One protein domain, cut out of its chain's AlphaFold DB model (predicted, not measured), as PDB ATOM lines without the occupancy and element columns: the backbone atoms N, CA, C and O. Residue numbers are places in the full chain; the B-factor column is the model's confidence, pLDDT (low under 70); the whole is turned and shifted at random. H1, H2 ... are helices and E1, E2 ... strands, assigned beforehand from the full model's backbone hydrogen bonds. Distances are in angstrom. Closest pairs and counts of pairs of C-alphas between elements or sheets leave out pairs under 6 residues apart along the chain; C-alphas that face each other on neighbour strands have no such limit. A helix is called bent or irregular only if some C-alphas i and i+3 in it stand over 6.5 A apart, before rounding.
ATOM      1  N   LEU A  44       8.126  30.514   5.043       49.59
ATOM      2  CA  LEU A  44       8.941  31.278   5.996       49.59
ATOM      3  C   LEU A  44       8.182  32.492   6.545       49.59
ATOM      4  O   LEU A  44       8.391  32.871   7.690       49.59
ATOM      5  N   GLY A  45       7.303  33.109   5.757       48.19
ATOM      6  CA  GLY A  45       6.447  34.222   6.165       48.19
ATOM      7  C   GLY A  45       5.382  33.795   7.172       48.19
ATOM      8  O   GLY A  45       5.239  34.436   8.205       48.19
ATOM      9  N   ALA A  46       4.700  32.675   6.928       50.91
ATOM     10  CA  ALA A  46       3.773  32.034   7.857       50.91
ATOM     11  C   ALA A  46       4.481  31.601   9.152       50.91
ATOM     12  O   ALA A  46       3.999  31.882  10.251       50.91
ATOM     13  N   ILE A  47       5.667  31.002   9.008       49.06
ATOM     14  CA  ILE A  47       6.575  30.608  10.086       49.06
ATOM     15  C   ILE A  47       6.969  31.813  10.950       49.06
ATOM     16  O   ILE A  47       6.838  31.749  12.174       49.06
ATOM     17  N   ARG A  48       7.420  32.908  10.319       44.69
ATOM     18  CA  ARG A  48       7.934  34.129  10.968       44.69
ATOM     19  C   ARG A  48       6.839  35.025  11.527       44.69
ATOM     20  O   ARG A  48       7.081  35.732  12.498       44.69
ATOM     21  N   ALA A  49       5.649  35.015  10.934       44.81
ATOM     22  CA  ALA A  49       4.545  35.858  11.374       44.81
ATOM     23  C   ALA A  49       3.865  35.344  12.655       44.81
ATOM     24  O   ALA A  49       2.920  35.985  13.113       44.81
ATOM     25  N   ASN A  50       4.297  34.197  13.213       49.25
ATOM     26  CA  ASN A  50       3.652  33.514  14.345       49.25
ATOM     27  C   ASN A  50       2.124  33.423  14.178       49.25
ATOM     28  O   ASN A  50       1.346  33.460  15.134       49.25
ATOM     29  N   CYS A  51       1.678  33.407  12.922       47.25
ATOM     30  CA  CYS A  51       0.274  33.406  12.594       47.25
ATOM     31  C   CYS A  51      -0.242  32.007  12.896       47.25
ATOM     32  O   CYS A  51       0.394  31.021  12.536       47.25
ATOM     33  N   ALA A  52      -1.401  31.924  13.548       52.06
ATOM     34  CA  ALA A  52      -2.115  30.672  13.769       52.06
ATOM     35  C   ALA A  52      -2.651  30.146  12.428       52.06
ATOM     36  O   ALA A  52      -3.850  30.233  12.145       52.06
ATOM     37  N   VAL A  53      -1.749  29.692  11.558       55.50
ATOM     38  CA  VAL A  53      -2.082  29.020  10.309       55.50
ATOM     39  C   VAL A  53      -2.743  27.714  10.703       55.50
ATOM     40  O   VAL A  53      -2.112  26.841  11.280       55.50
ATOM     41  N   ARG A  54      -4.051  27.638  10.465       60.00
ATOM     42  CA  ARG A  54      -4.855  26.460  10.810       60.00
ATOM     43  C   ARG A  54      -4.921  25.460   9.673       60.00
ATOM     44  O   ARG A  54      -5.147  24.294   9.931       60.00
ATOM     45  N   SER A  55      -4.746  25.932   8.439       61.62
ATOM     46  CA  SER A  55      -4.739  25.098   7.246       61.62
ATOM     47  C   SER A  55      -3.747  25.661   6.225       61.62
ATOM     48  O   SER A  55      -3.707  26.884   6.031       61.62
ATOM     49  N   LEU A  56      -2.935  24.788   5.625       68.75
ATOM     50  CA  LEU A  56      -1.948  25.093   4.586       68.75
ATOM     51  C   LEU A  56      -2.164  24.164   3.391       68.75
ATOM     52  O   LEU A  56      -2.186  22.949   3.558       68.75
ATOM     53  N   MET A  57      -2.258  24.730   2.187       68.25
ATOM     54  CA  MET A  57      -2.387  23.966   0.944       68.25
ATOM     55  C   MET A  57      -1.079  23.974   0.138       68.25
ATOM     56  O   MET A  57      -0.501  25.039  -0.067       68.25
ATOM     57  N   LEU A  58      -0.627  22.803  -0.323       66.38
ATOM     58  CA  LEU A  58       0.586  22.597  -1.125       66.38
ATOM     59  C   LEU A  58       0.285  21.797  -2.401       66.38
ATOM     60  O   LEU A  58      -0.586  20.935  -2.407       66.38
ATOM     61  N   GLU A  59       1.059  22.019  -3.466       66.00
ATOM     62  CA  GLU A  59       0.962  21.279  -4.736       66.00
ATOM     63  C   GLU A  59       2.257  20.485  -5.005       66.00
ATOM     64  O   GLU A  59       3.309  21.058  -5.285       66.00
ATOM     65  N   LEU A  60       2.199  19.151  -4.953       59.88
ATOM     66  CA  LEU A  60       3.380  18.272  -4.900       59.88
ATOM     67  C   LEU A  60       4.192  18.184  -6.205       59.88
ATOM     68  O   LEU A  60       5.394  17.940  -6.176       59.88
ATOM     69  N   HIS A  61       3.575  18.404  -7.365       57.78
ATOM     70  CA  HIS A  61       4.253  18.345  -8.671       57.78
ATOM     71  C   HIS A  61       5.289  19.457  -8.902       57.78
ATOM     72  O   HIS A  61       6.063  19.392  -9.862       57.78
ATOM     73  N   HIS A  62       5.301  20.464  -8.034       48.72
ATOM     74  CA  HIS A  62       6.212  21.599  -8.104       48.72
ATOM     75  C   HIS A  62       7.435  21.464  -7.198       48.72
ATOM     76  O   HIS A  62       8.398  22.206  -7.390       48.72
ATOM     77  N   TYR A  63       7.431  20.518  -6.252       53.38
ATOM     78  CA  TYR A  63       8.416  20.486  -5.175       53.38
ATOM     79  C   TYR A  63       8.960  19.076  -4.919       53.38
ATOM     80  O   TYR A  63       8.242  18.077  -4.939       53.38
ATOM     81  N   GLY A  64      10.266  18.995  -4.669       61.31
ATOM     82  CA  GLY A  64      10.888  17.811  -4.079       61.31
ATOM     83  C   GLY A  64      10.677  17.805  -2.567       61.31
ATOM     84  O   GLY A  64      10.631  18.869  -1.956       61.31
ATOM     85  N   PHE A  65      10.571  16.620  -1.958       67.25
ATOM     86  CA  PHE A  65      10.338  16.502  -0.511       67.25
ATOM     87  C   PHE A  65      11.474  17.152   0.278       67.25
ATOM     88  O   PHE A  65      11.213  17.865   1.230       67.25
ATOM     89  N   ASP A  66      12.706  17.007  -0.205       69.00
ATOM     90  CA  ASP A  66      13.908  17.570   0.417       69.00
ATOM     91  C   ASP A  66      13.856  19.112   0.533       69.00
ATOM     92  O   ASP A  66      14.527  19.690   1.371       69.00
ATOM     93  N   ILE A  67      13.048  19.793  -0.295       67.44
ATOM     94  CA  ILE A  67      12.826  21.250  -0.210       67.44
ATOM     95  C   ILE A  67      11.747  21.586   0.834       67.44
ATOM     96  O   ILE A  67      11.744  22.672   1.406       67.44
ATOM     97  N   LEU A  68      10.804  20.668   1.055       69.38
ATOM     98  CA  LEU A  68       9.676  20.839   1.969       69.38
ATOM     99  C   LEU A  68       9.990  20.363   3.390       69.38
ATOM    100  O   LEU A  68       9.348  20.842   4.313       69.38
ATOM    101  N   GLU A  69      10.942  19.447   3.571       77.81
ATOM    102  CA  GLU A  69      11.215  18.763   4.841       77.81
ATOM    103  C   GLU A  69      11.489  19.737   5.994       77.81
ATOM    104  O   GLU A  69      10.705  19.766   6.940       77.81
ATOM    105  N   ASP A  70      12.497  20.607   5.870       73.38
ATOM    106  CA  ASP A  70      12.848  21.598   6.905       73.38
ATOM    107  C   ASP A  70      11.665  22.520   7.249       73.38
ATOM    108  O   ASP A  70      11.425  22.893   8.399       73.38
ATOM    109  N   ALA A  71      10.899  22.900   6.226       71.94
ATOM    110  CA  ALA A  71       9.756  23.785   6.373       71.94
ATOM    111  C   ALA A  71       8.573  23.087   7.061       71.94
ATOM    112  O   ALA A  71       7.893  23.696   7.887       71.94
ATOM    113  N   LEU A  72       8.330  21.816   6.733       78.75
ATOM    114  CA  LEU A  72       7.314  20.982   7.368       78.75
ATOM    115  C   LEU A  72       7.692  20.649   8.814       78.75
ATOM    116  O   LEU A  72       6.810  20.675   9.667       78.75
ATOM    117  N   GLU A  73       8.974  20.409   9.103       83.62
ATOM    118  CA  GLU A  73       9.469  20.173  10.464       83.62
ATOM    119  C   GLU A  73       9.197  21.364  11.381       83.62
ATOM    120  O   GLU A  73       8.673  21.190  12.484       83.62
ATOM    121  N   ASP A  74       9.473  22.582  10.912       76.88
ATOM    122  CA  ASP A  74       9.152  23.776  11.687       76.88
ATOM    123  C   ASP A  74       7.632  23.974  11.808       76.88
ATOM    124  O   ASP A  74       7.124  24.186  12.910       76.88
ATOM    125  N   LEU A  75       6.880  23.856  10.705       75.62
ATOM    126  CA  LEU A  75       5.426  24.067  10.690       75.62
ATOM    127  C   LEU A  75       4.651  23.082  11.572       75.62
ATOM    128  O   LEU A  75       3.679  23.489  12.205       75.62
ATOM    129  N   LEU A  76       5.073  21.818  11.613       81.81
ATOM    130  CA  LEU A  76       4.449  20.758  12.408       81.81
ATOM    131  C   LEU A  76       5.095  20.600  13.791       81.81
ATOM    132  O   LEU A  76       4.762  19.669  14.525       81.81
ATOM    133  N   SER A  77       5.984  21.515  14.190       82.88
ATOM    134  CA  SER A  77       6.566  21.524  15.530       82.88
ATOM    135  C   SER A  77       5.482  21.552  16.611       82.88
ATOM    136  O   SER A  77       4.538  22.340  16.556       82.88
ATOM    137  N   SER A  78       5.665  20.762  17.671       82.88
ATOM    138  CA  SER A  78       4.767  20.736  18.836       82.88
ATOM    139  C   SER A  78       4.691  22.067  19.596       82.88
ATOM    140  O   SER A  78       3.815  22.254  20.438       82.88
ATOM    141  N   THR A  79       5.607  22.997  19.313       82.75
ATOM    142  CA  THR A  79       5.613  24.353  19.883       82.75
ATOM    143  C   THR A  79       4.649  25.311  19.180       82.75
ATOM    144  O   THR A  79       4.425  26.421  19.670       82.75
ATOM    145  N   ARG A  80       4.062  24.897  18.050       74.88
ATOM    146  CA  ARG A  80       3.120  25.685  17.250       74.88
ATOM    147  C   ARG A  80       1.676  25.203  17.439       74.88
ATOM    148  O   ARG A  80       1.444  24.083  17.893       74.88
ATOM    149  N   PRO A  81       0.678  26.042  17.100       77.38
ATOM    150  CA  PRO A  81      -0.703  25.587  16.984       77.38
ATOM    151  C   PRO A  81      -0.825  24.448  15.969       77.38
ATOM    152  O   PRO A  81      -0.143  24.469  14.948       77.38
ATOM    153  N   ALA A  82      -1.730  23.504  16.232       83.25
ATOM    154  CA  ALA A  82      -1.975  22.382  15.334       83.25
ATOM    155  C   ALA A  82      -2.376  22.859  13.928       83.25
ATOM    156  O   ALA A  82      -3.238  23.735  13.781       83.25
ATOM    157  N   LEU A  83      -1.744  22.256  12.923       82.25
ATOM    158  CA  LEU A  83      -1.938  22.556  11.512       82.25
ATOM    159  C   LEU A  83      -2.713  21.434  10.811       82.25
ATOM    160  O   LEU A  83      -2.407  20.253  10.979       82.25
ATOM    161  N   GLU A  84      -3.656  21.820   9.959       84.00
ATOM    162  CA  GLU A  84      -4.163  20.981   8.879       84.00
ATOM    163  C   GLU A  84      -3.326  21.229   7.612       84.00
ATOM    164  O   GLU A  84      -3.186  22.353   7.132       84.00
ATOM    165  N   LEU A  85      -2.727  20.189   7.058       83.44
ATOM    166  CA  LEU A  85      -1.910  20.254   5.859       83.44
ATOM    167  C   LEU A  85      -2.633  19.541   4.720       83.44
ATOM    168  O   LEU A  85      -2.807  18.328   4.758       83.44
ATOM    169  N   ILE A  86      -3.008  20.287   3.688       81.00
ATOM    170  CA  ILE A  86      -3.640  19.775   2.474       81.00
ATOM    171  C   ILE A  86      -2.588  19.749   1.369       81.00
ATOM    172  O   ILE A  86      -2.045  20.778   0.983       81.00
ATOM    173  N   ILE A  87      -2.295  18.579   0.826       77.00
ATOM    174  CA  ILE A  87      -1.311  18.395  -0.232       77.00
ATOM    175  C   ILE A  87      -2.000  17.809  -1.453       77.00
ATOM    176  O   ILE A  87      -2.416  16.652  -1.458       77.00
ATOM    177  N   ASN A  88      -2.094  18.602  -2.508       74.88
ATOM    178  CA  ASN A  88      -2.630  18.189  -3.789       74.88
ATOM    179  C   ASN A  88      -1.519  17.613  -4.669       74.88
ATOM    180  O   ASN A  88      -0.481  18.236  -4.916       74.88
ATOM    181  N   CYS A  89      -1.754  16.418  -5.190       69.81
ATOM    182  CA  CYS A  89      -0.871  15.740  -6.126       69.81
ATOM    183  C   CYS A  89      -1.485  15.778  -7.522       69.81
ATOM    184  O   CYS A  89      -2.165  14.853  -7.973       69.81
ATOM    185  N   THR A  90      -1.225  16.858  -8.242       64.31
ATOM    186  CA  THR A  90      -1.601  17.016  -9.650       64.31
ATOM    187  C   THR A  90      -0.678  16.168 -10.538       64.31
ATOM    188  O   THR A  90       0.539  16.352 -10.588       64.31
ATOM    189  N   ARG A  91      -1.242  15.179 -11.245       59.41
ATOM    190  CA  ARG A  91      -0.471  14.225 -12.070       59.41
ATOM    191  C   ARG A  91      -0.323  14.724 -13.513       59.41
ATOM    192  O   ARG A  91      -1.284  15.180 -14.132       59.41
ATOM    193  N   ARG A  92       0.871  14.567 -14.107       49.38
ATOM    194  CA  ARG A  92       1.080  14.718 -15.564       49.38
ATOM    195  C   ARG A  92       0.466  13.503 -16.281       49.38
ATOM    196  O   ARG A  92       1.021  12.413 -16.223       49.38
ATOM    197  N   ARG A  93      -0.699  13.706 -16.907       43.03
ATOM    198  CA  ARG A  93      -1.526  12.754 -17.691       43.03
ATOM    199  C   ARG A  93      -0.801  11.508 -18.241       43.03
ATOM    200  O   ARG A  93      -0.045  11.645 -19.196       43.03
ATOM    201  N   TYR A  94      -1.168  10.302 -17.783       38.28
ATOM    202  CA  TYR A  94      -0.874   9.039 -18.492       38.28
ATOM    203  C   TYR A  94      -1.916   7.926 -18.224       38.28
ATOM    204  O   TYR A  94      -1.664   7.066 -17.409       38.28
ATOM    205  N   LYS A  95      -3.024   7.857 -18.986       38.88
ATOM    206  CA  LYS A  95      -4.043   6.758 -19.023       38.88
ATOM    207  C   LYS A  95      -5.101   6.702 -17.889       38.88
ATOM    208  O   LYS A  95      -5.097   7.479 -16.949       38.88
ATOM    209  N   ARG A  96      -6.118   5.849 -18.103       38.00
ATOM    210  CA  ARG A  96      -7.506   5.866 -17.574       38.00
ATOM    211  C   ARG A  96      -7.710   5.547 -16.072       38.00
ATOM    212  O   ARG A  96      -8.844   5.302 -15.679       38.00
ATOM    213  N   LEU A  97      -6.669   5.540 -15.241       39.81
ATOM    214  CA  LEU A  97      -6.761   5.174 -13.813       39.81
ATOM    215  C   LEU A  97      -6.138   6.237 -12.894       39.81
ATOM    216  O   LEU A  97      -5.423   5.899 -11.959       39.81
ATOM    217  N   HIS A  98      -6.304   7.532 -13.179       47.88
ATOM    218  CA  HIS A  98      -5.507   8.565 -12.502       47.88
ATOM    219  C   HIS A  98      -6.312   9.825 -12.172       47.88
ATOM    220  O   HIS A  98      -6.241  10.819 -12.898       47.88
ATOM    221  N   SER A  99      -7.033   9.793 -11.053       44.78
ATOM    222  CA  SER A  99      -7.508  11.012 -10.390       44.78
ATOM    223  C   SER A  99      -6.315  11.756  -9.758       44.78
ATOM    224  O   SER A  99      -5.329  11.111  -9.367       44.78
ATOM    225  N   PRO A 100      -6.329  13.103  -9.694       55.19
ATOM    226  CA  PRO A 100      -5.467  13.814  -8.755       55.19
ATOM    227  C   PRO A 100      -5.761  13.273  -7.356       55.19
ATOM    228  O   PRO A 100      -6.926  13.065  -7.022       55.19
ATOM    229  N   HIS A 101      -4.721  13.011  -6.571       74.56
ATOM    230  CA  HIS A 101      -4.917  12.579  -5.193       74.56
ATOM    231  C   HIS A 101      -4.564  13.704  -4.236       74.56
ATOM    232  O   HIS A 101      -3.626  14.463  -4.478       74.56
ATOM    233  N   THR A 102      -5.324  13.808  -3.155       82.19
ATOM    234  CA  THR A 102      -5.098  14.796  -2.103       82.19
ATOM    235  C   THR A 102      -4.749  14.058  -0.821       82.19
ATOM    236  O   THR A 102      -5.401  13.079  -0.464       82.19
ATOM    237  N   ILE A 103      -3.708  14.520  -0.138       87.00
ATOM    238  CA  ILE A 103      -3.347  14.089   1.210       87.00
ATOM    239  C   ILE A 103      -3.770  15.205   2.151       87.00
ATOM    240  O   ILE A 103      -3.351  16.341   1.964       87.00
ATOM    241  N   ILE A 104      -4.574  14.903   3.157       90.06
ATOM    242  CA  ILE A 104      -4.937  15.853   4.205       90.06
ATOM    243  C   ILE A 104      -4.406  15.289   5.514       90.06
ATOM    244  O   ILE A 104      -4.816  14.210   5.924       90.06
ATOM    245  N   TYR A 105      -3.465  15.978   6.142       92.62
ATOM    246  CA  TYR A 105      -2.962  15.638   7.466       92.62
ATOM    247  C   TYR A 105      -3.493  16.646   8.476       92.62
ATOM    248  O   TYR A 105      -3.211  17.832   8.355       92.62
ATOM    249  N   ASP A 106      -4.227  16.183   9.476       92.62
ATOM    250  CA  ASP A 106      -4.663  17.008  10.598       92.62
ATOM    251  C   ASP A 106      -3.848  16.632  11.835       92.62
ATOM    252  O   ASP A 106      -3.962  15.530  12.381       92.62
ATOM    253  N   GLN A 107      -3.003  17.562  12.277       90.50
ATOM    254  CA  GLN A 107      -2.151  17.376  13.444       90.50
ATOM    255  C   GLN A 107      -2.942  17.319  14.758       90.50
ATOM    256  O   GLN A 107      -2.502  16.661  15.704       90.50
ATOM    257  N   ALA A 108      -4.088  18.001  14.845       90.00
ATOM    258  CA  ALA A 108      -4.887  18.052  16.067       90.00
ATOM    259  C   ALA A 108      -5.505  16.685  16.372       90.00
ATOM    260  O   ALA A 108      -5.509  16.244  17.523       90.00
ATOM    261  N   THR A 109      -5.989  16.011  15.331       92.12
ATOM    262  CA  THR A 109      -6.597  14.677  15.414       92.12
ATOM    263  C   THR A 109      -5.607  13.557  15.121       92.12
ATOM    264  O   THR A 109      -5.942  12.395  15.314       92.12
ATOM    265  N   LYS A 110      -4.386  13.879  14.670       93.56
ATOM    266  CA  LYS A 110      -3.383  12.907  14.202       93.56
ATOM    267  C   LYS A 110      -3.952  11.993  13.113       93.56
ATOM    268  O   LYS A 110      -3.704  10.781  13.115       93.56
ATOM    269  N   SER A 111      -4.739  12.577  12.212       95.62
ATOM    270  CA  SER A 111      -5.384  11.862  11.115       95.62
ATOM    271  C   SER A 111      -4.715  12.166   9.785       95.62
ATOM    272  O   SER A 111      -4.402  13.322   9.500       95.62
ATOM    273  N   ILE A 112      -4.547  11.143   8.952       95.19
ATOM    274  CA  ILE A 112      -4.236  11.301   7.533       95.19
ATOM    275  C   ILE A 112      -5.433  10.828   6.729       95.19
ATOM    276  O   ILE A 112      -5.855   9.684   6.859       95.19
ATOM    277  N   LYS A 113      -5.920  11.683   5.840       94.38
ATOM    278  CA  LYS A 113      -6.918  11.363   4.834       94.38
ATOM    279  C   LYS A 113      -6.290  11.351   3.451       94.38
ATOM    280  O   LYS A 113      -5.676  12.327   3.025       94.38
ATOM    281  N   LEU A 114      -6.451  10.241   2.747       90.19
ATOM    282  CA  LEU A 114      -5.995  10.051   1.377       90.19
ATOM    283  C   LEU A 114      -7.229  10.025   0.484       90.19
ATOM    284  O   LEU A 114      -8.083   9.159   0.646       90.19
ATOM    285  N   ARG A 115      -7.331  10.976  -0.444       86.75
ATOM    286  CA  ARG A 115      -8.419  11.051  -1.424       86.75
ATOM    287  C   ARG A 115      -7.904  10.692  -2.807       86.75
ATOM    288  O   ARG A 115      -6.901  11.272  -3.223       86.75
ATOM    289  N   GLY A 116      -8.568   9.790  -3.528       80.00
ATOM    290  CA  GLY A 116      -8.213   9.466  -4.918       80.00
ATOM    291  C   GLY A 116      -6.901   8.686  -5.069       80.00
ATOM    292  O   GLY A 116      -6.347   8.617  -6.171       80.00
ATOM    293  N   MET A 117      -6.328   8.173  -3.971       79.12
ATOM    294  CA  MET A 117      -5.003   7.554  -3.989       79.12
ATOM    295  C   MET A 117      -5.059   6.135  -4.557       79.12
ATOM    296  O   MET A 117      -5.884   5.312  -4.166       79.12
ATOM    297  N   ASP A 118      -4.113   5.825  -5.442       76.69
ATOM    298  CA  ASP A 118      -3.898   4.471  -5.944       76.69
ATOM    299  C   ASP A 118      -2.748   3.810  -5.171       76.69
ATOM    300  O   ASP A 118      -1.577   4.186  -5.298       76.69
ATOM    301  N   THR A 119      -3.066   2.795  -4.368       72.62
ATOM    302  CA  THR A 119      -2.044   2.055  -3.605       72.62
ATOM    303  C   THR A 119      -1.062   1.304  -4.498       72.62
ATOM    304  O   THR A 119       0.085   1.073  -4.101       72.62
ATOM    305  N   TYR A 120      -1.450   0.986  -5.737       71.94
ATOM    306  CA  TYR A 120      -0.536   0.449  -6.734       71.94
ATOM    307  C   TYR A 120       0.550   1.470  -7.091       71.94
ATOM    308  O   TYR A 120       1.738   1.134  -7.073       71.94
ATOM    309  N   GLU A 121       0.182   2.729  -7.347       69.12
ATOM    310  CA  GLU A 121       1.157   3.801  -7.578       69.12
ATOM    311  C   GLU A 121       2.069   3.960  -6.368       69.12
ATOM    312  O   GLU A 121       3.293   3.939  -6.519       69.12
ATOM    313  N   LEU A 122       1.483   4.095  -5.174       72.44
ATOM    314  CA  LEU A 122       2.273   4.294  -3.968       72.44
ATOM    315  C   LEU A 122       3.264   3.149  -3.796       72.44
ATOM    316  O   LEU A 122       4.441   3.393  -3.573       72.44
ATOM    317  N   SER A 123       2.838   1.900  -3.956       72.06
ATOM    318  CA  SER A 123       3.729   0.754  -3.779       72.06
ATOM    319  C   SER A 123       4.871   0.711  -4.806       72.06
ATOM    320  O   SER A 123       6.016   0.437  -4.430       72.06
ATOM    321  N   THR A 124       4.589   1.040  -6.071       73.06
ATOM    322  CA  THR A 124       5.547   0.982  -7.191       73.06
ATOM    323  C   THR A 124       6.448   2.210  -7.289       73.06
ATOM    324  O   THR A 124       7.501   2.147  -7.930       73.06
ATOM    325  N   ALA A 125       6.095   3.312  -6.624       72.88
ATOM    326  CA  ALA A 125       6.937   4.493  -6.568       72.88
ATOM    327  C   ALA A 125       8.318   4.158  -5.970       72.88
ATOM    328  O   ALA A 125       8.454   3.336  -5.057       72.88
ATOM    329  N   LYS A 126       9.381   4.798  -6.470       75.56
ATOM    330  CA  LYS A 126      10.733   4.607  -5.919       75.56
ATOM    331  C   LYS A 126      10.735   4.957  -4.423       75.56
ATOM    332  O   LYS A 126      10.063   5.921  -4.058       75.56
ATOM    333  N   PRO A 127      11.504   4.261  -3.563       77.50
ATOM    334  CA  PRO A 127      11.621   4.617  -2.143       77.50
ATOM    335  C   PRO A 127      11.975   6.093  -1.909       77.50
ATOM    336  O   PRO A 127      11.490   6.705  -0.971       77.50
ATOM    337  N   THR A 128      12.755   6.687  -2.817       74.38
ATOM    338  CA  THR A 128      13.162   8.099  -2.786       74.38
ATOM    339  C   THR A 128      12.166   9.066  -3.432       74.38
ATOM    340  O   THR A 128      12.462  10.252  -3.539       74.38
ATOM    341  N   SER A 129      11.010   8.589  -3.902       76.19
ATOM    342  CA  SER A 129       9.987   9.450  -4.499       76.19
ATOM    343  C   SER A 129       9.417  10.424  -3.472       76.19
ATOM    344  O   SER A 129       9.216  10.070  -2.310       76.19
ATOM    345  N   THR A 130       9.112  11.639  -3.926       75.94
ATOM    346  CA  THR A 130       8.543  12.698  -3.089       75.94
ATOM    347  C   THR A 130       7.306  12.225  -2.326       75.94
ATOM    348  O   THR A 130       7.208  12.457  -1.127       75.94
ATOM    349  N   ILE A 131       6.396  11.505  -2.989       78.06
ATOM    350  CA  ILE A 131       5.156  11.011  -2.378       78.06
ATOM    351  C   ILE A 131       5.413  10.027  -1.230       78.06
ATOM    352  O   ILE A 131       4.829  10.180  -0.161       78.06
ATOM    353  N   LYS A 132       6.336   9.064  -1.403       80.44
ATOM    354  CA  LYS A 132       6.697   8.118  -0.336       80.44
ATOM    355  C   LYS A 132       7.359   8.833   0.828       80.44
ATOM    356  O   LYS A 132       6.950   8.612   1.957       80.44
ATOM    357  N   LYS A 133       8.339   9.701   0.558       83.44
ATOM    358  CA  LYS A 133       9.013  10.474   1.610       83.44
ATOM    359  C   LYS A 133       8.017  11.325   2.407       83.44
ATOM    360  O   LYS A 133       8.027  11.266   3.630       83.44
ATOM    361  N   THR A 134       7.102  12.009   1.713       84.06
ATOM    362  CA  THR A 134       6.044  12.824   2.332       84.06
ATOM    363  C   THR A 134       5.146  11.983   3.231       84.06
ATOM    364  O   THR A 134       4.978  12.312   4.398       84.06
ATOM    365  N   LEU A 135       4.605  10.870   2.727       86.88
ATOM    366  CA  LEU A 135       3.734  10.005   3.525       86.88
ATOM    367  C   LEU A 135       4.470   9.389   4.714       86.88
ATOM    368  O   LEU A 135       3.950   9.440   5.822       86.88
ATOM    369  N   THR A 136       5.681   8.862   4.514       88.12
ATOM    370  CA  THR A 136       6.509   8.332   5.608       88.12
ATOM    371  C   THR A 136       6.707   9.377   6.699       88.12
ATOM    372  O   THR A 136       6.529   9.074   7.876       88.12
ATOM    373  N   TYR A 137       7.035  10.612   6.315       89.81
ATOM    374  CA  TYR A 137       7.218  11.712   7.253       89.81
ATOM    375  C   TYR A 137       5.931  12.044   8.019       89.81
ATOM    376  O   TYR A 137       5.970  12.136   9.244       89.81
ATOM    377  N   LEU A 138       4.789  12.166   7.331       90.44
ATOM    378  CA  LEU A 138       3.504  12.477   7.967       90.44
ATOM    379  C   LEU A 138       3.038  11.351   8.903       90.44
ATOM    380  O   LEU A 138       2.610  11.615  10.025       90.44
ATOM    381  N   PHE A 139       3.180  10.084   8.502       90.62
ATOM    382  CA  PHE A 139       2.866   8.961   9.388       90.62
ATOM    383  C   PHE A 139       3.779   8.933  10.623       90.62
ATOM    384  O   PHE A 139       3.304   8.657  11.728       90.62
ATOM    385  N   ALA A 140       5.057   9.297  10.464       90.69
ATOM    386  CA  ALA A 140       6.015   9.396  11.563       90.69
ATOM    387  C   ALA A 140       5.691  10.514  12.576       90.69
ATOM    388  O   ALA A 140       6.171  10.442  13.706       90.69
ATOM    389  N   GLN A 141       4.814  11.474  12.247       89.44
ATOM    390  CA  GLN A 141       4.309  12.483  13.198       89.44
ATOM    391  C   GLN A 141       3.346  11.908  14.263       89.44
ATOM    392  O   GLN A 141       2.731  12.651  15.028       89.44
ATOM    393  N   GLY A 142       3.210  10.580  14.341       89.19
ATOM    394  CA  GLY A 142       2.329   9.905  15.293       89.19
ATOM    395  C   GLY A 142       0.891   9.803  14.797       89.19
ATOM    396  O   GLY A 142      -0.034   9.909  15.598       89.19
ATOM    397  N   THR A 143       0.704   9.612  13.488       93.31
ATOM    398  CA  THR A 143      -0.621   9.403  12.891       93.31
ATOM    399  C   THR A 143      -1.273   8.142  13.469       93.31
ATOM    400  O   THR A 143      -0.680   7.062  13.447       93.31
ATOM    401  N   THR A 144      -2.503   8.288  13.961       95.31
ATOM    402  CA  THR A 144      -3.298   7.219  14.605       95.31
ATOM    403  C   THR A 144      -4.604   6.936  13.866       95.31
ATOM    404  O   THR A 144      -5.156   5.847  14.010       95.31
ATOM    405  N   HIS A 145      -5.059   7.852  13.010       96.31
ATOM    406  CA  HIS A 145      -6.269   7.691  12.206       96.31
ATOM    407  C   HIS A 145      -5.927   7.760  10.714       96.31
ATOM    408  O   HIS A 145      -5.203   8.658  10.280       96.31
ATOM    409  N   LEU A 146      -6.439   6.815   9.928       94.75
ATOM    410  CA  LEU A 146      -6.286   6.791   8.474       94.75
ATOM    411  C   LEU A 146      -7.662   6.790   7.815       94.75
ATOM    412  O   LEU A 146      -8.430   5.849   7.995       94.75
ATOM    413  N   GLU A 147      -7.937   7.806   7.009       93.81
ATOM    414  CA  GLU A 147      -9.107   7.858   6.141       93.81
ATOM    415  C   GLU A 147      -8.702   7.608   4.684       93.81
ATOM    416  O   GLU A 147      -7.736   8.187   4.180       93.81
ATOM    417  N   LEU A 148      -9.446   6.754   3.993       90.19
ATOM    418  CA  LEU A 148      -9.272   6.428   2.582       90.19
ATOM    419  C   LEU A 148     -10.576   6.770   1.867       90.19
ATOM    420  O   LEU A 148     -11.573   6.083   2.063       90.19
ATOM    421  N   GLU A 149     -10.568   7.823   1.057       88.06
ATOM    422  CA  GLU A 149     -11.730   8.291   0.293       88.06
ATOM    423  C   GLU A 149     -11.462   8.115  -1.206       88.06
ATOM    424  O   GLU A 149     -10.395   8.519  -1.678       88.06
ATOM    425  N   ASP A 150     -12.384   7.505  -1.956       81.38
ATOM    426  CA  ASP A 150     -12.235   7.297  -3.413       81.38
ATOM    427  C   ASP A 150     -10.869   6.659  -3.784       81.38
ATOM    428  O   ASP A 150     -10.209   6.991  -4.769       81.38
ATOM    429  N   CYS A 151     -10.349   5.796  -2.905       80.12
ATOM    430  CA  CYS A 151      -9.034   5.179  -3.066       80.12
ATOM    431  C   CYS A 151      -9.136   3.843  -3.799       80.12
ATOM    432  O   CYS A 151      -9.953   2.989  -3.462       80.12
ATOM    433  N   HIS A 152      -8.209   3.602  -4.727       76.44
ATOM    434  CA  HIS A 152      -8.114   2.324  -5.425       76.44
ATOM    435  C   HIS A 152      -7.190   1.361  -4.656       76.44
ATOM    436  O   HIS A 152      -5.958   1.498  -4.647       76.44
ATOM    437  N   LEU A 153      -7.791   0.366  -3.994       76.44
ATOM    438  CA  LEU A 153      -7.097  -0.644  -3.179       76.44
ATOM    439  C   LEU A 153      -7.063  -2.012  -3.888       76.44
ATOM    440  O   LEU A 153      -7.622  -2.998  -3.420       76.44
ATOM    441  N   CYS A 154      -6.428  -2.091  -5.059       73.12
ATOM    442  CA  CYS A 154      -6.464  -3.285  -5.918       73.12
ATOM    443  C   CYS A 154      -5.195  -4.145  -5.822       73.12
ATOM    444  O   CYS A 154      -4.610  -4.513  -6.837       73.12
ATOM    445  N   SER A 155      -4.754  -4.430  -4.589       82.19
ATOM    446  CA  SER A 155      -3.789  -5.489  -4.238       82.19
ATOM    447  C   SER A 155      -3.473  -5.450  -2.740       82.19
ATOM    448  O   SER A 155      -3.012  -4.428  -2.226       82.19
ATOM    449  N   ALA A 156      -3.650  -6.579  -2.051       83.88
ATOM    450  CA  ALA A 156      -3.291  -6.727  -0.639       83.88
ATOM    451  C   ALA A 156      -1.790  -6.476  -0.394       83.88
ATOM    452  O   ALA A 156      -1.424  -5.664   0.457       83.88
ATOM    453  N   ASP A 157      -0.934  -7.049  -1.245       82.94
ATOM    454  CA  ASP A 157       0.524  -6.856  -1.218       82.94
ATOM    455  C   ASP A 157       0.957  -5.405  -1.452       82.94
ATOM    456  O   ASP A 157       2.071  -5.012  -1.105       82.94
ATOM    457  N   ARG A 158       0.121  -4.589  -2.101       83.69
ATOM    458  CA  ARG A 158       0.407  -3.157  -2.265       83.69
ATOM    459  C   ARG A 158      -0.144  -2.351  -1.104       83.69
ATOM    460  O   ARG A 158       0.515  -1.416  -0.655       83.69
ATOM    461  N   PHE A 159      -1.286  -2.757  -0.564       86.19
ATOM    462  CA  PHE A 159      -1.874  -2.147   0.618       86.19
ATOM    463  C   PHE A 159      -0.997  -2.306   1.868       86.19
ATOM    464  O   PHE A 159      -0.833  -1.345   2.621       86.19
ATOM    465  N   ILE A 160      -0.341  -3.459   2.054       86.00
ATOM    466  CA  ILE A 160       0.586  -3.660   3.181       86.00
ATOM    467  C   ILE A 160       1.737  -2.640   3.180       86.00
ATOM    468  O   ILE A 160       2.224  -2.270   4.244       86.00
ATOM    469  N   VAL A 161       2.143  -2.124   2.010       83.31
ATOM    470  CA  VAL A 161       3.166  -1.070   1.924       83.31
ATOM    471  C   VAL A 161       2.673   0.210   2.589       83.31
ATOM    472  O   VAL A 161       3.426   0.808   3.350       83.31
ATOM    473  N   LEU A 162       1.416   0.607   2.360       85.19
ATOM    474  CA  LEU A 162       0.817   1.760   3.038       85.19
ATOM    475  C   LEU A 162       0.754   1.528   4.553       85.19
ATOM    476  O   LEU A 162       1.210   2.375   5.316       85.19
ATOM    477  N   LEU A 163       0.267   0.361   4.986       87.06
ATOM    478  CA  LEU A 163       0.186   0.028   6.413       87.06
ATOM    479  C   LEU A 163       1.560  -0.009   7.093       87.06
ATOM    480  O   LEU A 163       1.671   0.375   8.254       87.06
ATOM    481  N   SER A 164       2.613  -0.413   6.376       85.38
ATOM    482  CA  SER A 164       3.983  -0.450   6.908       85.38
ATOM    483  C   SER A 164       4.557   0.929   7.238       85.38
ATOM    484  O   SER A 164       5.526   1.017   7.988       85.38
ATOM    485  N   LEU A 165       3.963   2.003   6.704       82.69
ATOM    486  CA  LEU A 165       4.334   3.374   7.060       82.69
ATOM    487  C   LEU A 165       3.778   3.780   8.429       82.69
ATOM    488  O   LEU A 165       4.221   4.774   8.993       82.69
ATOM    489  N   THR A 166       2.821   3.023   8.969       82.44
ATOM    490  CA  THR A 166       2.135   3.330  10.226       82.44
ATOM    491  C   THR A 166       2.783   2.588  11.398       82.44
ATOM    492  O   THR A 166       3.086   1.400  11.299       82.44
ATOM    493  N   ALA A 167       2.998   3.275  12.526       75.50
ATOM    494  CA  ALA A 167       3.612   2.685  13.725       75.50
ATOM    495  C   ALA A 167       2.630   2.471  14.896       75.50
ATOM    496  O   ALA A 167       2.999   1.873  15.904       75.50
ATOM    497  N   GLY A 168       1.386   2.940  14.778       85.25
ATOM    498  CA  GLY A 168       0.408   2.914  15.870       85.25
ATOM    499  C   GLY A 168      -0.999   3.279  15.414       85.25
ATOM    500  O   GLY A 168      -1.669   4.064  16.065       85.25
ATOM    501  N   LEU A 169      -1.420   2.766  14.260       93.00
ATOM    502  CA  LEU A 169      -2.730   3.067  13.694       93.00
ATOM    503  C   LEU A 169      -3.843   2.476  14.578       93.00
ATOM    504  O   LEU A 169      -3.862   1.269  14.826       93.00
ATOM    505  N   GLU A 170      -4.741   3.326  15.066       95.81
ATOM    506  CA  GLU A 170      -5.847   2.987  15.971       95.81
ATOM    507  C   GLU A 170      -7.199   2.974  15.257       95.81
ATOM    508  O   GLU A 170      -8.099   2.234  15.658       95.81
ATOM    509  N   SER A 171      -7.346   3.740  14.175       96.31
ATOM    510  CA  SER A 171      -8.586   3.818  13.404       96.31
ATOM    511  C   SER A 171      -8.320   3.820  11.905       96.31
ATOM    512  O   SER A 171      -7.409   4.499  11.425       96.31
ATOM    513  N   VAL A 172      -9.139   3.069  11.170       94.94
ATOM    514  CA  VAL A 172      -9.180   3.093   9.707       94.94
ATOM    515  C   VAL A 172     -10.610   3.326   9.253       94.94
ATOM    516  O   VAL A 172     -11.503   2.553   9.594       94.94
ATOM    517  N   HIS A 173     -10.806   4.353   8.439       93.50
ATOM    518  CA  HIS A 173     -12.077   4.659   7.807       93.50
ATOM    519  C   HIS A 173     -11.912   4.602   6.287       93.50
ATOM    520  O   HIS A 173     -11.075   5.294   5.717       93.50
ATOM    521  N   MET A 174     -12.686   3.756   5.623       90.00
ATOM    522  CA  MET A 174     -12.773   3.680   4.168       90.00
ATOM    523  C   MET A 174     -14.130   4.234   3.735       90.00
ATOM    524  O   MET A 174     -15.145   3.732   4.198       90.00
ATOM    525  N   HIS A 175     -14.158   5.242   2.869       86.69
ATOM    526  CA  HIS A 175     -15.378   5.912   2.413       86.69
ATOM    527  C   HIS A 175     -15.391   6.000   0.880       86.69
ATOM    528  O   HIS A 175     -14.341   6.188   0.262       86.69
ATOM    529  N   ASP A 176     -16.575   5.869   0.269       78.00
ATOM    530  CA  ASP A 176     -16.779   5.932  -1.193       78.00
ATOM    531  C   ASP A 176     -15.865   4.919  -1.882       78.00
ATOM    532  O   ASP A 176     -15.135   5.202  -2.834       78.00
ATOM    533  N   PHE A 177     -15.819   3.729  -1.292       70.06
ATOM    534  CA  PHE A 177     -14.834   2.731  -1.640       70.06
ATOM    535  C   PHE A 177     -15.307   1.926  -2.853       70.06
ATOM    536  O   PHE A 177     -16.287   1.180  -2.771       70.06
ATOM    537  N   GLU A 178     -14.568   2.038  -3.962       64.81
ATOM    538  CA  GLU A 178     -14.650   1.115  -5.095       64.81
ATOM    539  C   GLU A 178     -13.677  -0.052  -4.869       64.81
ATOM    540  O   GLU A 178     -12.453   0.143  -4.848       64.81
ATOM    541  N   PRO A 179     -14.170  -1.293  -4.745       64.44
ATOM    542  CA  PRO A 179     -13.290  -2.439  -4.688       64.44
ATOM    543  C   PRO A 179     -12.475  -2.606  -5.978       64.44
ATOM    544  O   PRO A 179     -12.779  -2.033  -7.024       64.44
ATOM    545  N   CYS A 180     -11.417  -3.416  -5.904       70.56
ATOM    546  CA  CYS A 180     -10.544  -3.715  -7.038       70.56
ATOM    547  C   CYS A 180     -11.340  -4.010  -8.317       70.56
ATOM    548  O   CYS A 180     -12.188  -4.895  -8.330       70.56
ATOM    549  N   ARG A 181     -11.018  -3.316  -9.415       67.25
ATOM    550  CA  ARG A 181     -11.735  -3.442 -10.702       67.25
ATOM    551  C   ARG A 181     -11.507  -4.775 -11.426       67.25
ATOM    552  O   ARG A 181     -12.020  -4.974 -12.525       67.25
ATOM    553  N   SER A 182     -10.695  -5.661 -10.854       69.62
ATOM    554  CA  SER A 182     -10.573  -7.042 -11.318       69.62
ATOM    555  C   SER A 182     -11.908  -7.767 -11.134       69.62
ATOM    556  O   SER A 182     -12.616  -7.528 -10.164       69.62
ATOM    557  N   GLY A 183     -12.262  -8.669 -12.044       67.69
ATOM    558  CA  GLY A 183     -13.436  -9.524 -11.862       67.69
ATOM    559  C   GLY A 183     -13.148 -10.701 -10.926       67.69
ATOM    560  O   GLY A 183     -11.995 -11.120 -10.776       67.69
ATOM    561  N   GLY A 184     -14.200 -11.274 -10.343       70.69
ATOM    562  CA  GLY A 184     -14.148 -12.639  -9.819       70.69
ATOM    563  C   GLY A 184     -13.249 -12.878  -8.601       70.69
ATOM    564  O   GLY A 184     -13.209 -12.111  -7.639       70.69
ATOM    565  N   ASP A 185     -12.514 -13.990  -8.653       74.88
ATOM    566  CA  ASP A 185     -11.676 -14.486  -7.558       74.88
ATOM    567  C   ASP A 185     -10.516 -13.549  -7.186       74.88
ATOM    568  O   ASP A 185     -10.193 -13.426  -6.006       74.88
ATOM    569  N   THR A 186      -9.901 -12.863  -8.157       79.06
ATOM    570  CA  THR A 186      -8.769 -11.941  -7.913       79.06
ATOM    571  C   THR A 186      -9.181 -10.771  -7.028       79.06
ATOM    572  O   THR A 186      -8.487 -10.349  -6.106       79.06
ATOM    573  N   ALA A 187     -10.352 -10.248  -7.334       77.06
ATOM    574  CA  ALA A 187     -11.021  -9.174  -6.643       77.06
ATOM    575  C   ALA A 187     -11.264  -9.519  -5.158       77.06
ATOM    576  O   ALA A 187     -10.876  -8.780  -4.245       77.06
ATOM    577  N   ARG A 188     -11.810 -10.720  -4.940       79.19
ATOM    578  CA  ARG A 188     -12.051 -11.334  -3.632       79.19
ATOM    579  C   ARG A 188     -10.761 -11.573  -2.850       79.19
ATOM    580  O   ARG A 188     -10.707 -11.263  -1.661       79.19
ATOM    581  N   GLU A 189      -9.726 -12.101  -3.500       83.25
ATOM    582  CA  GLU A 189      -8.411 -12.335  -2.893       83.25
ATOM    583  C   GLU A 189      -7.798 -11.027  -2.385       83.25
ATOM    584  O   GLU A 189      -7.374 -10.946  -1.231       83.25
ATOM    585  N   HIS A 190      -7.818  -9.975  -3.207       84.75
ATOM    586  CA  HIS A 190      -7.313  -8.665  -2.809       84.75
ATOM    587  C   HIS A 190      -8.068  -8.102  -1.605       84.75
ATOM    588  O   HIS A 190      -7.433  -7.639  -0.657       84.75
ATOM    589  N   TRP A 191      -9.400  -8.167  -1.609       84.19
ATOM    590  CA  TRP A 191     -10.198  -7.642  -0.504       84.19
ATOM    591  C   TRP A 191     -10.018  -8.445   0.788       84.19
ATOM    592  O   TRP A 191      -9.756  -7.873   1.847       84.19
ATOM    593  N   SER A 192     -10.055  -9.777   0.697       87.12
ATOM    594  CA  SER A 192      -9.738 -10.661   1.822       87.12
ATOM    595  C   SER A 192      -8.345 -10.372   2.385       87.12
ATOM    596  O   SER A 192      -8.166 -10.334   3.603       87.12
ATOM    597  N   GLY A 193      -7.351 -10.166   1.520       90.50
ATOM    598  CA  GLY A 193      -5.988  -9.854   1.935       90.50
ATOM    599  C   GLY A 193      -5.871  -8.484   2.608       90.50
ATOM    600  O   GLY A 193      -5.207  -8.375   3.635       90.50
ATOM    601  N   ILE A 194      -6.564  -7.456   2.106       89.88
ATOM    602  CA  ILE A 194      -6.618  -6.118   2.727       89.88
ATOM    603  C   ILE A 194      -7.170  -6.200   4.151       89.88
ATOM    604  O   ILE A 194      -6.524  -5.726   5.087       89.88
ATOM    605  N   LEU A 195      -8.318  -6.858   4.328       90.94
ATOM    606  CA  LEU A 195      -8.920  -7.078   5.645       90.94
ATOM    607  C   LEU A 195      -7.995  -7.890   6.562       90.94
ATOM    608  O   LEU A 195      -7.837  -7.564   7.739       90.94
ATOM    609  N   GLY A 196      -7.328  -8.910   6.014       92.75
ATOM    610  CA  GLY A 196      -6.332  -9.703   6.730       92.75
ATOM    611  C   GLY A 196      -5.128  -8.879   7.199       92.75
ATOM    612  O   GLY A 196      -4.674  -9.045   8.331       92.75
ATOM    613  N   HIS A 197      -4.632  -7.955   6.373       93.69
ATOM    614  CA  HIS A 197      -3.548  -7.052   6.759       93.69
ATOM    615  C   HIS A 197      -3.984  -6.043   7.826       93.69
ATOM    616  O   HIS A 197      -3.224  -5.814   8.767       93.69
ATOM    617  N   LEU A 198      -5.207  -5.506   7.744       92.94
ATOM    618  CA  LEU A 198      -5.773  -4.655   8.800       92.94
ATOM    619  C   LEU A 198      -5.896  -5.403  10.128       92.94
ATOM    620  O   LEU A 198      -5.509  -4.875  11.165       92.94
ATOM    621  N   ALA A 199      -6.329  -6.666  10.100       92.75
ATOM    622  CA  ALA A 199      -6.347  -7.518  11.289       92.75
ATOM    623  C   ALA A 199      -4.943  -7.793  11.875       92.75
ATOM    624  O   ALA A 199      -4.814  -8.234  13.021       92.75
ATOM    625  N   GLY A 200      -3.876  -7.567  11.100       91.12
ATOM    626  CA  GLY A 200      -2.491  -7.618  11.567       91.12
ATOM    627  C   GLY A 200      -2.061  -6.385  12.372       91.12
ATOM    628  O   GLY A 200      -1.074  -6.455  13.111       91.12
ATOM    629  N   VAL A 201      -2.801  -5.276  12.279       92.06
ATOM    630  CA  VAL A 201      -2.529  -4.028  13.002       92.06
ATOM    631  C   VAL A 201      -3.061  -4.147  14.431       92.06
ATOM    632  O   VAL A 201      -4.226  -3.891  14.714       92.06
ATOM    633  N   LYS A 202      -2.192  -4.549  15.364       90.19
ATOM    634  CA  LYS A 202      -2.574  -4.855  16.760       90.19
ATOM    635  C   LYS A 202      -3.165  -3.674  17.537       90.19
ATOM    636  O   LYS A 202      -3.883  -3.893  18.508       90.19
ATOM    637  N   SER A 203      -2.814  -2.447  17.160       92.69
ATOM    638  CA  SER A 203      -3.311  -1.217  17.781       92.69
ATOM    639  C   SER A 203      -4.694  -0.804  17.283       92.69
ATOM    640  O   SER A 203      -5.280   0.093  17.874       92.69
ATOM    641  N   LEU A 204      -5.226  -1.435  16.230       94.94
ATOM    642  CA  LEU A 204      -6.488  -1.037  15.618       94.94
ATOM    643  C   LEU A 204      -7.663  -1.290  16.579       94.94
ATOM    644  O   LEU A 204      -7.889  -2.416  17.022       94.94
ATOM    645  N   LYS A 205      -8.404  -0.225  16.892       95.81
ATOM    646  CA  LYS A 205      -9.572  -0.200  17.789       95.81
ATOM    647  C   LYS A 205     -10.854   0.227  17.096       95.81
ATOM    648  O   LYS A 205     -11.926   0.116  17.688       95.81
ATOM    649  N   HIS A 206     -10.758   0.734  15.873       96.19
ATOM    650  CA  HIS A 206     -11.896   1.256  15.137       96.19
ATOM    651  C   HIS A 206     -11.725   1.010  13.640       96.19
ATOM    652  O   HIS A 206     -10.667   1.282  13.072       96.19
ATOM    653  N   PHE A 207     -12.748   0.453  13.007       94.06
ATOM    654  CA  PHE A 207     -12.771   0.190  11.576       94.06
ATOM    655  C   PHE A 207     -14.133   0.565  11.009       94.06
ATOM    656  O   PHE A 207     -15.158   0.104  11.514       94.06
ATOM    657  N   VAL A 208     -14.139   1.372   9.952       92.44
ATOM    658  CA  VAL A 208     -15.361   1.819   9.282       92.44
ATOM    659  C   VAL A 208     -15.241   1.642   7.778       92.44
ATOM    660  O   VAL A 208     -14.209   1.960   7.189       92.44
ATOM    661  N   ILE A 209     -16.325   1.174   7.168       87.69
ATOM    662  CA  ILE A 209     -16.581   1.227   5.731       87.69
ATOM    663  C   ILE A 209     -17.869   2.028   5.528       87.69
ATOM    664  O   ILE A 209     -18.919   1.620   6.016       87.69
ATOM    665  N   GLU A 210     -17.806   3.131   4.797       86.12
ATOM    666  CA  GLU A 210     -18.951   3.948   4.384       86.12
ATOM    667  C   GLU A 210     -19.057   3.971   2.855       86.12
ATOM    668  O   GLU A 210     -18.046   3.941   2.147       86.12
ATOM    669  N   ASN A 211     -20.289   4.009   2.344       77.50
ATOM    670  CA  ASN A 211     -20.602   4.077   0.912       77.50
ATOM    671  C   ASN A 211     -19.813   3.069   0.064       77.50
ATOM    672  O   ASN A 211     -19.064   3.416  -0.852       77.50
ATOM    673  N   LEU A 212     -19.958   1.789   0.395       73.50
ATOM    674  CA  LEU A 212     -19.358   0.724  -0.398       73.50
ATOM    675  C   LEU A 212     -20.055   0.636  -1.760       73.50
ATOM    676  O   LEU A 212     -21.249   0.345  -1.820       73.50
ATOM    677  N   HIS A 213     -19.300   0.829  -2.841       68.44
ATOM    678  CA  HIS A 213     -19.788   0.716  -4.216       68.44
ATOM    679  C   HIS A 213     -19.217  -0.543  -4.873       68.44
ATOM    680  O   HIS A 213     -18.299  -0.477  -5.693       68.44
ATOM    681  N   SER A 214     -19.726  -1.719  -4.488       63.81
ATOM    682  CA  SER A 214     -19.261  -2.974  -5.083       63.81
ATOM    683  C   SER A 214     -19.952  -3.262  -6.426       63.81
ATOM    684  O   SER A 214     -21.149  -3.005  -6.574       63.81
ATOM    685  N   PRO A 215     -19.230  -3.815  -7.417       58.94
ATOM    686  CA  PRO A 215     -19.835  -4.346  -8.636       58.94
ATOM    687  C   PRO A 215     -20.958  -5.362  -8.344       58.94
ATOM    688  O   PRO A 215     -20.945  -6.032  -7.315       58.94
ATOM    689  N   HIS A 216     -21.931  -5.513  -9.247       58.81
ATOM    690  CA  HIS A 216     -23.072  -6.423  -9.036       58.81
ATOM    691  C   HIS A 216     -22.683  -7.911  -8.932       58.81
ATOM    692  O   HIS A 216     -23.389  -8.679  -8.285       58.81
ATOM    693  N   ASP A 217     -21.569  -8.312  -9.545       56.00
ATOM    694  CA  ASP A 217     -20.961  -9.648  -9.432       56.00
ATOM    695  C   ASP A 217     -20.183  -9.836  -8.113       56.00
ATOM    696  O   ASP A 217     -19.902 -10.963  -7.702       56.00
ATOM    697  N   TRP A 218     -19.899  -8.742  -7.396       58.88
ATOM    698  CA  TRP A 218     -19.425  -8.732  -6.014       58.88
ATOM    699  C   TRP A 218     -20.606  -8.638  -5.043       58.88
ATOM    700  O   TRP A 218     -20.884  -7.596  -4.442       58.88
ATOM    701  N   ALA A 219     -21.282  -9.757  -4.815       52.44
ATOM    702  CA  ALA A 219     -22.060  -9.899  -3.594       52.44
ATOM    703  C   ALA A 219     -21.071 -10.116  -2.436       52.44
ATOM    704  O   ALA A 219     -20.599 -11.225  -2.202       52.44
ATOM    705  N   LEU A 220     -20.709  -9.067  -1.697       54.31
ATOM    706  CA  LEU A 220     -20.125  -9.257  -0.369       54.31
ATOM    707  C   LEU A 220     -21.280  -9.714   0.525       54.31
ATOM    708  O   LEU A 220     -22.002  -8.885   1.052       54.31
ATOM    709  N   PHE A 221     -21.510 -11.023   0.668       48.47
ATOM    710  CA  PHE A 221     -22.730 -11.601   1.277       48.47
ATOM    711  C   PHE A 221     -23.034 -11.168   2.739       48.47
ATOM    712  O   PHE A 221     -24.010 -11.634   3.323       48.47
ATOM    713  N   HIS A 222     -22.254 -10.252   3.326       51.75
ATOM    714  CA  HIS A 222     -22.441  -9.685   4.667       51.75
ATOM    715  C   HIS A 222     -22.528  -8.153   4.721       51.75
ATOM    716  O   HIS A 222     -22.917  -7.620   5.756       51.75
ATOM    717  N   LEU A 223     -22.206  -7.453   3.631       56.91
ATOM    718  CA  LEU A 223     -22.372  -6.009   3.486       56.91
ATOM    719  C   LEU A 223     -23.166  -5.794   2.204       56.91
ATOM    720  O   LEU A 223     -22.741  -6.232   1.140       56.91
ATOM    721  N   SER A 224     -24.341  -5.170   2.299       57.72
ATOM    722  CA  SER A 224     -25.153  -4.898   1.111       57.72
ATOM    723  C   SER A 224     -24.314  -4.205   0.028       57.72
ATOM    724  O   SER A 224     -23.401  -3.439   0.346       57.72
ATOM    725  N   THR A 225     -24.648  -4.441  -1.243       55.94
ATOM    726  CA  THR A 225     -24.004  -3.809  -2.413       55.94
ATOM    727  C   THR A 225     -23.979  -2.275  -2.321       55.94
ATOM    728  O   THR A 225     -23.197  -1.630  -3.006       55.94
ATOM    729  N   TYR A 226     -24.833  -1.715  -1.459       62.62
ATOM    730  CA  TYR A 226     -24.963  -0.302  -1.130       62.62
ATOM    731  C   TYR A 226     -24.933  -0.127   0.391       62.62
ATOM    732  O   TYR A 226     -25.907   0.294   1.011       62.62
ATOM    733  N   THR A 227     -23.841  -0.557   1.023       65.81
ATOM    734  CA  THR A 227     -23.684  -0.364   2.466       65.81
ATOM    735  C   THR A 227     -23.385   1.101   2.728       65.81
ATOM    736  O   THR A 227     -22.263   1.542   2.487       65.81
ATOM    737  N   ASP A 228     -24.385   1.817   3.247       72.94
ATOM    738  CA  ASP A 228     -24.240   3.206   3.692       72.94
ATOM    739  C   ASP A 228     -23.133   3.310   4.749       72.94
ATOM    740  O   ASP A 228     -22.262   4.171   4.662       72.94
ATOM    741  N   LYS A 229     -23.134   2.388   5.727       84.62
ATOM    742  CA  LYS A 229     -22.122   2.323   6.783       84.62
ATOM    743  C   LYS A 229     -22.021   0.949   7.449       84.62
ATOM    744  O   LYS A 229     -23.025   0.362   7.851       84.62
ATOM    745  N   HIS A 230     -20.795   0.482   7.647       84.50
ATOM    746  CA  HIS A 230     -20.425  -0.632   8.510       84.50
ATOM    747  C   HIS A 230     -19.301  -0.193   9.442       84.50
ATOM    748  O   HIS A 230     -18.256   0.250   8.983       84.50
ATOM    749  N   GLU A 231     -19.508  -0.325  10.748       90.19
ATOM    750  CA  GLU A 231     -18.571   0.132  11.770       90.19
ATOM    751  C   GLU A 231     -18.354  -0.964  12.811       90.19
ATOM    752  O   GLU A 231     -19.307  -1.566  13.311       90.19
ATOM    753  N   VAL A 232     -17.088  -1.195  13.151       89.12
ATOM    754  CA  VAL A 232     -16.663  -2.083  14.231       89.12
ATOM    755  C   VAL A 232     -15.734  -1.296  15.148       89.12
ATOM    756  O   VAL A 232     -14.804  -0.633  14.688       89.12
ATOM    757  N   SER A 233     -15.971  -1.371  16.454       91.44
ATOM    758  CA  SER A 233     -15.179  -0.662  17.458       91.44
ATOM    759  C   SER A 233     -14.886  -1.538  18.676       91.44
ATOM    760  O   SER A 233     -15.609  -2.492  18.961       91.44
ATOM    761  N   GLY A 234     -13.805  -1.220  19.389       91.19
ATOM    762  CA  GLY A 234     -13.391  -1.907  20.612       91.19
ATOM    763  C   GLY A 234     -12.342  -3.001  20.395       91.19
ATOM    764  O   GLY A 234     -11.647  -3.047  19.380       91.19
ATOM    765  N   ASP A 235     -12.197  -3.878  21.387       88.75
ATOM    766  CA  ASP A 235     -11.133  -4.893  21.412       88.75
ATOM    767  C   ASP A 235     -11.356  -6.044  20.417       88.75
ATOM    768  O   ASP A 235     -10.407  -6.737  20.050       88.75
ATOM    769  N   GLU A 236     -12.587  -6.215  19.932       88.19
ATOM    770  CA  GLU A 236     -12.979  -7.296  19.019       88.19
ATOM    771  C   GLU A 236     -12.740  -6.969  17.537       88.19
ATOM    772  O   GLU A 236     -12.944  -7.834  16.683       88.19
ATOM    773  N   VAL A 237     -12.289  -5.750  17.201       92.81
ATOM    774  CA  VAL A 237     -12.086  -5.307  15.806       92.81
ATOM    775  C   VAL A 237     -11.198  -6.273  15.029       92.81
ATOM    776  O   VAL A 237     -11.510  -6.631  13.894       92.81
ATOM    777  N   ILE A 238     -10.120  -6.749  15.649       93.25
ATOM    778  CA  ILE A 238      -9.181  -7.678  15.015       93.25
ATOM    779  C   ILE A 238      -9.869  -9.002  14.657       93.25
ATOM    780  O   ILE A 238      -9.690  -9.509  13.547       93.25
ATOM    781  N   ASP A 239     -10.662  -9.569  15.566       92.00
ATOM    782  CA  ASP A 239     -11.331 -10.853  15.340       92.00
ATOM    783  C   ASP A 239     -12.495 -10.722  14.351       92.00
ATOM    784  O   ASP A 239     -12.690 -11.602  13.504       92.00
ATOM    785  N   HIS A 240     -13.196  -9.587  14.369       90.69
ATOM    786  CA  HIS A 240     -14.175  -9.233  13.343       90.69
ATOM    787  C   HIS A 240     -13.534  -9.147  11.955       90.69
ATOM    788  O   HIS A 240     -14.024  -9.776  11.020       90.69
ATOM    789  N   LEU A 241     -12.406  -8.443  11.817       91.75
ATOM    790  CA  LEU A 241     -11.693  -8.322  10.542       91.75
ATOM    791  C   LEU A 241     -11.173  -9.673  10.036       91.75
ATOM    792  O   LEU A 241     -11.294  -9.959   8.845       91.75
ATOM    793  N   ARG A 242     -10.656 -10.542  10.919       92.88
ATOM    794  CA  ARG A 242     -10.265 -11.920  10.552       92.88
ATOM    795  C   ARG A 242     -11.451 -12.734  10.056       92.88
ATOM    796  O   ARG A 242     -11.330 -13.448   9.062       92.88
ATOM    797  N   THR A 243     -12.583 -12.629  10.746       89.25
ATOM    798  CA  THR A 243     -13.814 -13.332  10.378       89.25
ATOM    799  C   THR A 243     -14.331 -12.834   9.035       89.25
ATOM    800  O   THR A 243     -14.644 -13.645   8.161       89.25
ATOM    801  N   LEU A 244     -14.343 -11.515   8.826       86.94
ATOM    802  CA  LEU A 244     -14.753 -10.902   7.569       86.94
ATOM    803  C   LEU A 244     -13.824 -11.327   6.425       86.94
ATOM    804  O   LEU A 244     -14.316 -11.794   5.403       86.94
ATOM    805  N   ALA A 245     -12.503 -11.281   6.622       88.50
ATOM    806  CA  ALA A 245     -11.520 -11.749   5.642       88.50
ATOM    807  C   ALA A 245     -11.744 -13.224   5.263       88.50
ATOM    808  O   ALA A 245     -11.887 -13.557   4.087       88.50
ATOM    809  N   ALA A 246     -11.851 -14.114   6.257       86.88
ATOM    810  CA  ALA A 246     -12.064 -15.543   6.027       86.88
ATOM    811  C   ALA A 246     -13.388 -15.839   5.310       86.88
ATOM    812  O   ALA A 246     -13.481 -16.805   4.549       86.88
ATOM    813  N   THR A 247     -14.406 -15.021   5.563       81.31
ATOM    814  CA  THR A 247     -15.716 -15.156   4.932       81.31
ATOM    815  C   THR A 247     -15.675 -14.677   3.488       81.31
ATOM    816  O   THR A 247     -16.065 -15.430   2.599       81.31
ATOM    817  N   VAL A 248     -15.100 -13.495   3.235       80.06
ATOM    818  CA  VAL A 248     -14.861 -12.979   1.880       80.06
ATOM    819  C   VAL A 248     -14.122 -14.019   1.039       80.06
ATOM    820  O   VAL A 248     -14.558 -14.291  -0.069       80.06
ATOM    821  N   ALA A 249     -13.079 -14.667   1.566       80.06
ATOM    822  CA  ALA A 249     -12.290 -15.658   0.827       80.06
ATOM    823  C   ALA A 249     -13.060 -16.918   0.377       80.06
ATOM    824  O   ALA A 249     -12.672 -17.548  -0.604       80.06
ATOM    825  N   LYS A 250     -14.108 -17.327   1.105       74.75
ATOM    826  CA  LYS A 250     -14.787 -18.628   0.913       74.75
ATOM    827  C   LYS A 250     -16.077 -18.550   0.108       74.75
ATOM    828  O   LYS A 250     -16.607 -19.580  -0.297       74.75
TER     829      LYS A 250
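Overview. This is residues 44 to 250 of the 263 residues of an uncharacterized protein of Aureobasidium subglaciale (strain EXF-2481) (UniProt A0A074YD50). One long, twisted and gently curled sheet of eight strands makes a wall, with a row of helices, H2, H4, H5 and H6, along one side and the other side bare. From E4 to E7 the chain winds in stacked turns, strand then helix; H7 folds back beside H6 at one end, and little H1 lies beyond the E1 edge. The printed part has 207 residues, with seven named helices and eight named strands in the order H1 E1 H2 E2 E3 E4 H3 H4 E5 H5 E6 H6 E7 E8 H7. The sheet is mixed, its order E1 E2 E3 E4 E5 E6 E7 E8, and the class is mixed, helices and strands. The whole is compact, with a radius of gyration of the C-alphas of 17.8 A and spans of 58 by 42 by 28 A.

Along the chain. H1, residues 44 to 48, begins at C-alpha 44 (8.941, 31.278, 5.996). E1 is residues 55 to 59, H2 65 to 75, E2 84 to 89, E3 101 to 106, E4 111 to 115, H3 119 to 124 and H4 130 to 140, 15.2 A long. E5 is residues 145 to 149, beginning at C-alpha 145 (-6.269, 7.691, 12.206), H5 156 to 164, E6 171 to 175 and H6 184 to 198, 21.9 A long. E7, residues 206 to 213, is 20.9 A long, E8, 226 to 233, 21.0 A, and H7, 237 to 250, 20.2 A, ending at C-alpha 250 (-14.787, -18.628, 0.913). H2 is irregular: C-alphas 67 and 70 are 7.1 A apart.

Arrangement. E1 and E2 are parallel, with N 56 and O 84 at 2.9 A. E2, E3 and E4 form a meander, each strand the antiparallel neighbour of the one before, with N 87 and O 103 at 2.7 A and N 104 and O 113 at 2.8 A. E4 to E7 are parallel neighbours in turn, with N 114 and O 147, N 148 and O 173, and N 174 and O 208 each at 2.8 A. The hairpin E7 and E8 has N 230 and O 209 at 2.7 A. Four strand-helix-strand units, parallel neighbour strands with helix between, have right-handed crossovers: E1 H2 E2, E4 H3 H4 E5, E5 H5 E6 and E6 H6 E7. H4 is on the sheet at a height of 10.1 A, over E3 and only just over E4, on which 3 of its C-alphas fall; H7 only grazes the sheet with residues 237 to 241. H1 and H2 only just touch, with 3 pairs of C-alphas within 8 A, the closest Ile 47 and Leu 75 at 6.7 A. H2 touches H4, closest C-alphas Phe 65 and Thr 130 at 4.9 A. H3 touches H5, about perpendicular at 84 degrees, closest C-alphas Ser 123 and Arg 158 at 5.4 A. H5 touches H6 the same way at a shallow tilt of 19 degrees, closest C-alphas Ala 156 and Ile 194 at 4.8 A. H6 touches H7 opposite ways at a shallow tilt of 15 degrees, closest C-alphas Ser 192 and Ala 245 at 4.4 A. Every O i to N i+4 pair is within hydrogen-bond range in H1, H3, H4 and H6; the counts are 5 of 7 in H2, 3 of 5 in H5 and 9 of 10 in H7.

Size, cuts and confidence. The two C-alphas farthest apart, those of Ala 49 and Lys 250, are 58.8 A apart. The printed part has no cut; the links E2 to E3 and E7 to E8 are long. Mean pLDDT of the printed part is 77.0, and 58 residues are under 70, among them 44 to 68, 89 to 100 and 213 to 227.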